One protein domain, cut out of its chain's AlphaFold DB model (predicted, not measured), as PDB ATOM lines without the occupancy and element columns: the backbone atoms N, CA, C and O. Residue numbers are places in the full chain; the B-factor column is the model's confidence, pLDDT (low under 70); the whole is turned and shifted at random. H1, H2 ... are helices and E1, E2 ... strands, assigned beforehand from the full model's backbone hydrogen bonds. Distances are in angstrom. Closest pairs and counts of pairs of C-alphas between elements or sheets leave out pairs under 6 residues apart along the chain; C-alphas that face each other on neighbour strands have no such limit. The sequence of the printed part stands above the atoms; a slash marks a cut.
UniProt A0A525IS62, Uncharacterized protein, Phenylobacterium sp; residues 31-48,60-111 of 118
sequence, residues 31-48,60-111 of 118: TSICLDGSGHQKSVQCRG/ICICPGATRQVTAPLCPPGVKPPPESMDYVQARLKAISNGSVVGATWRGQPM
ATOM      1  N   THR A  31     316.549 245.230 405.238       84.56
ATOM      2  CA  THR A  31     316.969 246.456 404.578       84.56
ATOM      3  C   THR A  31     317.082 247.579 405.591       84.56
ATOM      4  O   THR A  31     316.451 247.568 406.649       84.56
ATOM      5  N   SER A  32     317.894 248.566 405.254       85.00
ATOM      6  CA  SER A  32     318.059 249.761 406.053       85.00
ATOM      7  C   SER A  32     317.015 250.807 405.656       85.00
ATOM      8  O   SER A  32     316.971 251.240 404.505       85.00
ATOM      9  N   ILE A  33     316.215 251.263 406.617       87.31
ATOM     10  CA  ILE A  33     315.235 252.342 406.451       87.31
ATOM     11  C   ILE A  33     315.645 253.594 407.225       87.31
ATOM     12  O   ILE A  33     316.333 253.523 408.242       87.31
ATOM     13  N   CYS A  34     315.173 254.751 406.769       88.88
ATOM     14  CA  CYS A  34     315.371 256.021 407.461       88.88
ATOM     15  C   CYS A  34     314.119 256.379 408.250       88.88
ATOM     16  O   CYS A  34     313.043 256.476 407.666       88.88
ATOM     17  N   LEU A  35     314.247 256.603 409.556       87.88
ATOM     18  CA  LEU A  35     313.151 257.051 410.414       87.88
ATOM     19  C   LEU A  35     313.423 258.459 410.941       87.88
ATOM     20  O   LEU A  35     314.535 258.753 411.371       87.88
ATOM     21  N   ASP A  36     312.421 259.334 410.954       85.44
ATOM     22  CA  ASP A  36     312.544 260.632 411.627       85.44
ATOM     23  C   ASP A  36     312.451 260.517 413.164       85.44
ATOM     24  O   ASP A  36     312.281 259.433 413.737       85.44
ATOM     25  N   GLY A  37     312.596 261.650 413.859       81.31
ATOM     26  CA  GLY A  37     312.464 261.718 415.320       81.31
ATOM     27  C   GLY A  37     311.108 261.213 415.831       81.31
ATOM     28  O   GLY A  37     311.043 260.632 416.914       81.31
ATOM     29  N   SER A  38     310.064 261.345 415.013       82.44
ATOM     30  CA  SER A  38     308.698 260.894 415.293       82.44
ATOM     31  C   SER A  38     308.441 259.443 414.874       82.44
ATOM     32  O   SER A  38     307.398 258.898 415.216       82.44
ATOM     33  N   GLY A  39     309.392 258.789 414.198       79.94
ATOM     34  CA  GLY A  39     309.317 257.390 413.779       79.94
ATOM     35  C   GLY A  39     308.682 257.143 412.420       79.94
ATOM     36  O   GLY A  39     308.457 255.981 412.066       79.94
ATOM     37  N   HIS A  40     308.383 258.194 411.657       83.88
ATOM     38  CA  HIS A  40     307.902 258.048 410.289       83.88
ATOM     39  C   HIS A  40     309.051 257.669 409.367       83.88
ATOM     40  O   HIS A  40     310.146 258.235 409.456       83.88
ATOM     41  N   GLN A  41     308.777 256.751 408.444       84.75
ATOM     42  CA  GLN A  41     309.736 256.393 407.412       84.75
ATOM     43  C   GLN A  41     309.942 257.564 406.440       84.75
ATOM     44  O   GLN A  41     308.986 258.209 406.005       84.75
ATOM     45  N   LYS A  42     311.201 257.848 406.109       84.56
ATOM     46  CA  LYS A  42     311.626 258.847 405.126       84.56
ATOM     47  C   LYS A  42     312.347 258.176 403.970       84.56
ATOM     48  O   LYS A  42     312.914 257.094 404.115       84.56
ATOM     49  N   SER A  43     312.333 258.850 402.827       76.12
ATOM     50  CA  SER A  43     313.055 258.419 401.637       76.12
ATOM     51  C   SER A  43     314.562 258.442 401.885       76.12
ATOM     52  O   SER A  43     315.100 259.427 402.398       76.12
ATOM     53  N   VAL A  44     315.234 257.364 401.491       75.25
ATOM     54  CA  VAL A  44     316.696 257.312 401.378       75.25
ATOM     55  C   VAL A  44     317.131 258.253 400.253       75.25
ATOM     56  O   VAL A  44     316.479 258.314 399.212       75.25
ATOM     57  N   GLN A  45     318.219 258.995 400.450       71.31
ATOM     58  CA  GLN A  45     318.843 259.774 399.381       71.31
ATOM     59  C   GLN A  45     320.085 259.040 398.898       71.31
ATOM     60  O   GLN A  45     321.111 259.021 399.576       71.31
ATOM     61  N   CYS A  46     319.979 258.433 397.721       67.38
ATOM     62  CA  CYS A  46     321.104 257.806 397.045       67.38
ATOM     63  C   CYS A  46     321.769 258.840 396.139       67.38
ATOM     64  O   CYS A  46     321.117 259.433 395.277       67.38
ATOM     65  N   ARG A  47     323.066 259.091 396.343       62.19
ATOM     66  CA  ARG A  47     323.844 259.881 395.385       62.19
ATOM     67  C   ARG A  47     324.333 258.952 394.279       62.19
ATOM     68  O   ARG A  47     325.384 258.341 394.430       62.19
ATOM     69  N   GLY A  48     323.588 258.877 393.180       56.91
ATOM     70  CA  GLY A  48     324.124 258.335 391.934       56.91
ATOM     71  C   GLY A  48     325.164 259.313 391.392       56.91
ATOM     72  O   GLY A  48     324.835 260.471 391.135       56.91
ATOM     73  N   ILE A  60     325.855 255.184 397.485       57.59
ATOM     74  CA  ILE A  60     325.832 255.430 398.923       57.59
ATOM     75  C   ILE A  60     324.488 256.093 399.210       57.59
ATOM     76  O   ILE A  60     324.314 257.305 399.045       57.59
ATOM     77  N   CYS A  61     323.517 255.276 399.602       65.00
ATOM     78  CA  CYS A  61     322.231 255.733 400.101       65.00
ATOM     79  C   CYS A  61     322.380 256.162 401.559       65.00
ATOM     80  O   CYS A  61     322.705 255.357 402.428       65.00
ATOM     81  N   ILE A  62     322.142 257.445 401.825       74.25
ATOM     82  CA  ILE A  62     322.187 258.020 403.169       74.25
ATOM     83  C   ILE A  62     320.795 258.452 403.618       74.25
ATOM     84  O   ILE A  62     319.954 258.861 402.813       74.25
ATOM     85  N   CYS A  63     320.565 258.393 404.926       81.00
ATOM     86  CA  CYS A  63     319.386 258.969 405.552       81.00
ATOM     87  C   CYS A  63     319.561 260.492 405.678       81.00
ATOM     88  O   CYS A  63     320.466 260.941 406.383       81.00
ATOM     89  N   PRO A  64     318.766 261.313 404.966       71.56
ATOM     90  CA  PRO A  64     318.961 262.760 404.962       71.56
ATOM     91  C   PRO A  64     318.469 263.419 406.260       71.56
ATOM     92  O   PRO A  64     317.461 263.017 406.847       71.56
ATOM     93  N   GLY A  65     319.129 264.506 406.668       75.19
ATOM     94  CA  GLY A  65     318.698 265.346 407.793       75.19
ATOM     95  C   GLY A  65     318.800 264.664 409.164       75.19
ATOM     96  O   GLY A  65     319.683 263.848 409.399       75.19
ATOM     97  N   ALA A  66     317.891 265.010 410.084       70.38
ATOM     98  CA  ALA A  66     317.803 264.433 411.432       70.38
ATOM     99  C   ALA A  66     317.019 263.104 411.441       70.38
ATOM    100  O   ALA A  66     316.060 262.930 412.198       70.38
ATOM    101  N   THR A  67     317.387 262.186 410.549       81.81
ATOM    102  CA  THR A  67     316.799 260.846 410.472       81.81
ATOM    103  C   THR A  67     317.802 259.802 410.952       81.81
ATOM    104  O   THR A  67     319.010 259.949 410.782       81.81
ATOM    105  N   ARG A  68     317.302 258.751 411.603       85.50
ATOM    106  CA  ARG A  68     318.093 257.608 412.063       85.50
ATOM    107  C   ARG A  68     317.968 256.460 411.072       85.50
ATOM    108  O   ARG A  68     316.881 256.201 410.555       85.50
ATOM    109  N   GLN A  69     319.069 255.759 410.861       86.88
ATOM    110  CA  GLN A  69     319.107 254.529 410.088       86.88
ATOM    111  C   GLN A  69     318.666 253.357 410.976       86.88
ATOM    112  O   GLN A  69     319.135 253.239 412.109       86.88
ATOM    113  N   VAL A  70     317.731 252.535 410.500       88.62
ATOM    114  CA  VAL A  70     317.193 251.382 411.234       88.62
ATOM    115  C   VAL A  70     317.122 250.170 410.317       88.62
ATOM    116  O   VAL A  70     316.584 250.266 409.220       88.62
ATOM    117  N   THR A  71     317.604 249.020 410.774       89.12
ATOM    118  CA  THR A  71     317.464 247.754 410.044       89.12
ATOM    119  C   THR A  71     316.063 247.183 410.251       89.12
ATOM    120  O   THR A  71     315.618 246.992 411.383       89.12
ATOM    121  N   ALA A  72     315.351 246.901 409.164       89.06
ATOM    122  CA  ALA A  72     314.007 246.332 409.176       89.06
ATOM    123  C   ALA A  72     313.931 245.092 408.272       89.06
ATOM    124  O   ALA A  72     314.555 245.073 407.212       89.06
ATOM    125  N   PRO A  73     313.169 244.051 408.650       91.19
ATOM    126  CA  PRO A  73     312.987 242.881 407.802       91.19
ATOM    127  C   PRO A  73     312.115 243.224 406.587       91.19
ATOM    128  O   PRO A  73     311.180 244.026 406.675       91.19
ATOM    129  N   LEU A  74     312.390 242.586 405.453       89.19
ATOM    130  CA  LEU A  74     311.521 242.651 404.284       89.19
ATOM    131  C   LEU A  74     310.264 241.813 404.516       89.19
ATOM    132  O   LEU A  74     310.301 240.761 405.158       89.19
ATOM    133  N   CYS A  75     309.128 242.274 403.998       88.75
ATOM    134  CA  CYS A  75     307.911 241.476 404.043       88.75
ATOM    135  C   CYS A  75     308.058 240.238 403.144       88.75
ATOM    136  O   CYS A  75     308.491 240.377 401.995       88.75
ATOM    137  N   PRO A  76     307.674 239.039 403.625       84.50
ATOM    138  CA  PRO A  76     307.657 237.842 402.796       84.50
ATOM    139  C   PRO A  76     306.768 238.021 401.555       84.50
ATOM    140  O   PRO A  76     305.826 238.823 401.580       84.50
ATOM    141  N   PRO A  77     306.995 237.242 400.484       82.88
ATOM    142  CA  PRO A  77     306.146 237.283 399.300       82.88
ATOM    143  C   PRO A  77     304.659 237.124 399.650       82.88
ATOM    144  O   PRO A  77     304.273 236.213 400.379       82.88
ATOM    145  N   GLY A  78     303.820 238.028 399.139       83.31
ATOM    146  CA  GLY A  78     302.371 238.020 399.378       83.31
ATOM    147  C   GLY A  78     301.917 238.624 400.715       83.31
ATOM    148  O   GLY A  78     300.716 238.818 400.904       83.31
ATOM    149  N   VAL A  79     302.836 238.979 401.617       84.56
ATOM    150  CA  VAL A  79     302.514 239.679 402.869       84.56
ATOM    151  C   VAL A  79     302.556 241.185 402.631       84.56
ATOM    152  O   VAL A  79     303.561 241.730 402.180       84.56
ATOM    153  N   LYS A  80     301.457 241.877 402.947       87.62
ATOM    154  CA  LYS A  80     301.425 243.345 402.914       87.62
ATOM    155  C   LYS A  80     302.075 243.909 404.180       87.62
ATOM    156  O   LYS A  80     301.766 243.407 405.264       87.62
ATOM    157  N   PRO A  81     302.918 244.953 404.069       88.00
ATOM    158  CA  PRO A  81     303.439 245.637 405.243       88.00
ATOM    159  C   PRO A  81     302.295 246.231 406.075       88.00
ATOM    160  O   PRO A  81     301.250 246.596 405.514       88.00
ATOM    161  N   PRO A  82     302.486 246.370 407.398       90.06
ATOM    162  CA  PRO A  82     301.558 247.111 408.232       90.06
ATOM    163  C   PRO A  82     301.322 248.530 407.685       90.06
ATOM    164  O   PRO A  82     302.260 249.163 407.194       90.06
ATOM    165  N   PRO A  83     300.089 249.056 407.757       88.56
ATOM    166  CA  PRO A  83     299.805 250.413 407.312       88.56
ATOM    167  C   PRO A  83     300.552 251.445 408.168       88.56
ATOM    168  O   PRO A  83     300.584 251.339 409.399       88.56
ATOM    169  N   GLU A  84     301.081 252.489 407.523       87.62
ATOM    170  CA  GLU A  84     301.689 253.648 408.190       87.62
ATOM    171  C   GLU A  84     300.618 254.451 408.949       87.62
ATOM    172  O   GLU A  84     300.038 255.414 408.453       87.62
ATOM    173  N   SER A  85     300.336 254.015 410.175       91.31
ATOM    174  CA  SER A  85     299.444 254.668 411.134       91.31
ATOM    175  C   SER A  85     300.242 255.206 412.320       91.31
ATOM    176  O   SER A  85     301.326 254.710 412.619       91.31
ATOM    177  N   MET A  86     299.695 256.184 413.046       90.44
ATOM    178  CA  MET A  86     300.359 256.732 414.240       90.44
ATOM    179  C   MET A  86     300.661 255.661 415.298       90.44
ATOM    180  O   MET A  86     301.726 255.683 415.910       90.44
ATOM    181  N   ASP A  87     299.752 254.699 415.480       93.25
ATOM    182  CA  ASP A  87     299.943 253.573 416.403       93.25
ATOM    183  C   ASP A  87     301.116 252.681 415.966       93.25
ATOM    184  O   ASP A  87     302.005 252.372 416.761       93.25
ATOM    185  N   TYR A  88     301.180 252.336 414.675       91.81
ATOM    186  CA  TYR A  88     302.293 251.563 414.118       91.81
ATOM    187  C   TYR A  88     303.630 252.303 414.240       91.81
ATOM    188  O   TYR A  88     304.627 251.720 414.660       91.81
ATOM    189  N   VAL A  89     303.645 253.603 413.943       91.94
ATOM    190  CA  VAL A  89     304.831 254.459 414.044       91.94
ATOM    191  C   VAL A  89     305.390 254.464 415.471       91.94
ATOM    192  O   VAL A  89     306.586 254.240 415.670       91.94
ATOM    193  N   GLN A  90     304.535 254.644 416.482       92.12
ATOM    194  CA  GLN A  90     304.965 254.602 417.881       92.12
ATOM    195  C   GLN A  90     305.430 253.210 418.311       92.12
ATOM    196  O   GLN A  90     306.414 253.091 419.044       92.12
ATOM    197  N   ALA A  91     304.740 252.158 417.872       92.75
ATOM    198  CA  ALA A  91     305.143 250.789 418.162       92.75
ATOM    199  C   ALA A  91     306.521 250.479 417.562       92.75
ATOM    200  O   ALA A  91     307.381 249.951 418.263       92.75
ATOM    201  N   ARG A  92     306.759 250.881 416.308       91.94
ATOM    202  CA  ARG A  92     308.053 250.745 415.632       91.94
ATOM    203  C   ARG A  92     309.154 251.454 416.408       91.94
ATOM    204  O   ARG A  92     310.183 250.847 416.663       91.94
ATOM    205  N   LEU A  93     308.924 252.690 416.855       91.44
ATOM    206  CA  LEU A  93     309.902 253.419 417.670       91.44
ATOM    207  C   LEU A  93     310.287 252.696 418.958       91.44
ATOM    208  O   LEU A  93     311.465 252.659 419.303       91.44
ATOM    209  N   LYS A  94     309.298 252.146 419.664       92.88
ATOM    210  CA  LYS A  94     309.512 251.407 420.915       92.88
ATOM    211  C   LYS A  94     310.215 250.072 420.685       92.88
ATOM    212  O   LYS A  94     310.914 249.600 421.570       92.88
ATOM    213  N   ALA A  95     310.009 249.471 419.517       93.38
ATOM    214  CA  ALA A  95     310.588 248.190 419.151       93.38
ATOM    215  C   ALA A  95     312.046 248.281 418.675       93.38
ATOM    216  O   ALA A  95     312.691 247.243 418.549       93.38
ATOM    217  N   ILE A  96     312.569 249.485 418.407       92.62
ATOM    218  CA  ILE A  96     313.964 249.651 417.990       92.62
ATOM    219  C   ILE A  96     314.882 249.192 419.120       92.62
ATOM    220  O   ILE A  96     314.947 249.814 420.179       92.62
ATOM    221  N   SER A  97     315.649 248.144 418.849       91.19
ATOM    222  CA  SER A  97     316.701 247.646 419.725       91.19
ATOM    223  C   SER A  97     317.991 247.537 418.927       91.19
ATOM    224  O   SER A  97     317.999 246.978 417.833       91.19
ATOM    225  N   ASN A  98     319.072 248.134 419.435       88.31
ATOM    226  CA  ASN A  98     320.373 248.184 418.755       88.31
ATOM    227  C   ASN A  98     320.293 248.674 417.292       88.31
ATOM    228  O   ASN A  98     320.998 248.172 416.425       88.31
ATOM    229  N   GLY A  99     319.405 249.634 417.005       87.19
ATOM    230  CA  GLY A  99     319.216 250.160 415.649       87.19
ATOM    231  C   GLY A  99     318.444 249.233 414.703       87.19
ATOM    232  O   GLY A  99     318.475 249.445 413.498       87.19
ATOM    233  N   SER A 100     317.731 248.228 415.215       90.00
ATOM    234  CA  SER A 100     316.987 247.259 414.409       90.00
ATOM    235  C   SER A 100     315.572 247.030 414.942       90.00
ATOM    236  O   SER A 100     315.319 247.158 416.139       90.00
ATOM    237  N   VAL A 101     314.654 246.677 414.044       91.94
ATOM    238  CA  VAL A 101     313.304 246.169 414.353       91.94
ATOM    239  C   VAL A 101     313.111 244.726 413.867       91.94
ATOM    240  O   VAL A 101     311.990 244.226 413.794       91.94
ATOM    241  N   VAL A 102     314.196 244.031 413.516       91.31
ATOM    242  CA  VAL A 102     314.150 242.614 413.126       91.31
ATOM    243  C   VAL A 102     313.613 241.768 414.282       91.31
ATOM    244  O   VAL A 102     314.045 241.899 415.425       91.31
ATOM    245  N   GLY A 103     312.640 240.905 413.981       88.88
ATOM    246  CA  GLY A 103     311.941 240.083 414.974       88.88
ATOM    247  C   GLY A 103     310.848 240.820 415.759       88.88
ATOM    248  O   GLY A 103     310.108 240.179 416.502       88.88
ATOM    249  N   ALA A 104     310.696 242.136 415.581       92.25
ATOM    250  CA  ALA A 104     309.624 242.884 416.217       92.25
ATOM    251  C   ALA A 104     308.264 242.591 415.574       92.25
ATOM    252  O   ALA A 104     308.138 242.356 414.367       92.25
ATOM    253  N   THR A 105     307.217 242.675 416.393       92.31
ATOM    254  CA  THR A 105     305.835 242.467 415.957       92.31
ATOM    255  C   THR A 105     304.936 243.609 416.399       92.31
ATOM    256  O   THR A 105     305.072 244.119 417.511       92.31
ATOM    257  N   TRP A 106     303.957 243.950 415.570       92.88
ATOM    258  CA  TRP A 106     302.863 244.855 415.890       92.88
ATOM    259  C   TRP A 106     301.537 244.136 415.661       92.88
ATOM    260  O   TRP A 106     301.293 243.618 414.575       92.88
ATOM    261  N   ARG A 107     300.681 244.070 416.690       91.81
ATOM    262  CA  ARG A 107     299.372 243.382 416.634       91.81
ATOM    263  C   ARG A 107     299.457 241.929 416.134       91.81
ATOM    264  O   ARG A 107     298.595 241.464 415.397       91.81
ATOM    265  N   GLY A 108     300.517 241.221 416.522       88.44
ATOM    266  CA  GLY A 108     300.762 239.837 416.101       88.44
ATOM    267  C   GLY A 108     301.275 239.681 414.664       88.44
ATOM    268  O   GLY A 108     301.459 238.555 414.217       88.44
ATOM    269  N   GLN A 109     301.529 240.779 413.945       88.25
ATOM    270  CA  GLN A 109     302.132 240.772 412.611       88.25
ATOM    271  C   GLN A 109     303.591 241.243 412.670       88.25
ATOM    272  O   GLN A 109     303.912 242.102 413.493       88.25
ATOM    273  N   PRO A 110     304.490 240.721 411.819       89.12
ATOM    274  CA  PRO A 110     305.872 241.186 411.767       89.12
ATOM    275  C   PRO A 110     305.938 242.657 411.345       89.12
ATOM    276  O   PRO A 110     305.242 243.087 410.423       89.12
ATOM    277  N   MET A 111     306.805 243.428 412.003       91.31
ATOM    278  CA  MET A 111     307.144 244.784 411.571       91.31
ATOM    279  C   MET A 111     308.080 244.697 410.367       91.31
ATOM    280  O   MET A 111     309.297 244.739 410.517       91.31
TER     281      MET A 111
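Overview. This is residues 31 to 48 and 60 to 111 of the 118 residues of an uncharacterized protein of Phenylobacterium sp (UniProt A0A525IS62). The printed part has little regular structure: it is mostly loops, with a short ribbon of two antiparallel strands, E1 and E4, near its middle, the small strands E2 and E3 toward one end and helix H1 toward the other. The 70 printed residues hold E1, E2, E3, E4, H1 in that order, a mixed class with 27 residues in named elements. It is compact, with a radius of gyration of the C-alphas of 12.1 A and spans of 37 by 27 by 22 A.

Arrangement. E1, residues 31 to 35, and E4, residues 68 to 73, are antiparallel at 139 degrees; N 33 and O 70 are within hydrogen-bond range at 2.8 A. E2, residues 45 to 47, and E3, residues 60 to 62, meet only at a point, where C-alphas 46 and 61 face each other at 3.9 A. H1, residues 86 to 95, is apart from E1, E2 and E3; its every O i to N i+4 pair is within hydrogen-bond range.

Along the chain. E1 begins at C-alpha 31 (316.969, 246.456, 404.578). E4 spans 16.2 A and H1 14.2 A, ending at C-alpha 95 (310.588, 248.190, 419.151).

Size, cuts and confidence. Residues 49 to 59 are cut out, C-alphas 48 and 60 being 7.8 A apart. The link E4 to H1 is long. Residues 46 to 48 and 60 to 61 have pLDDT under 70.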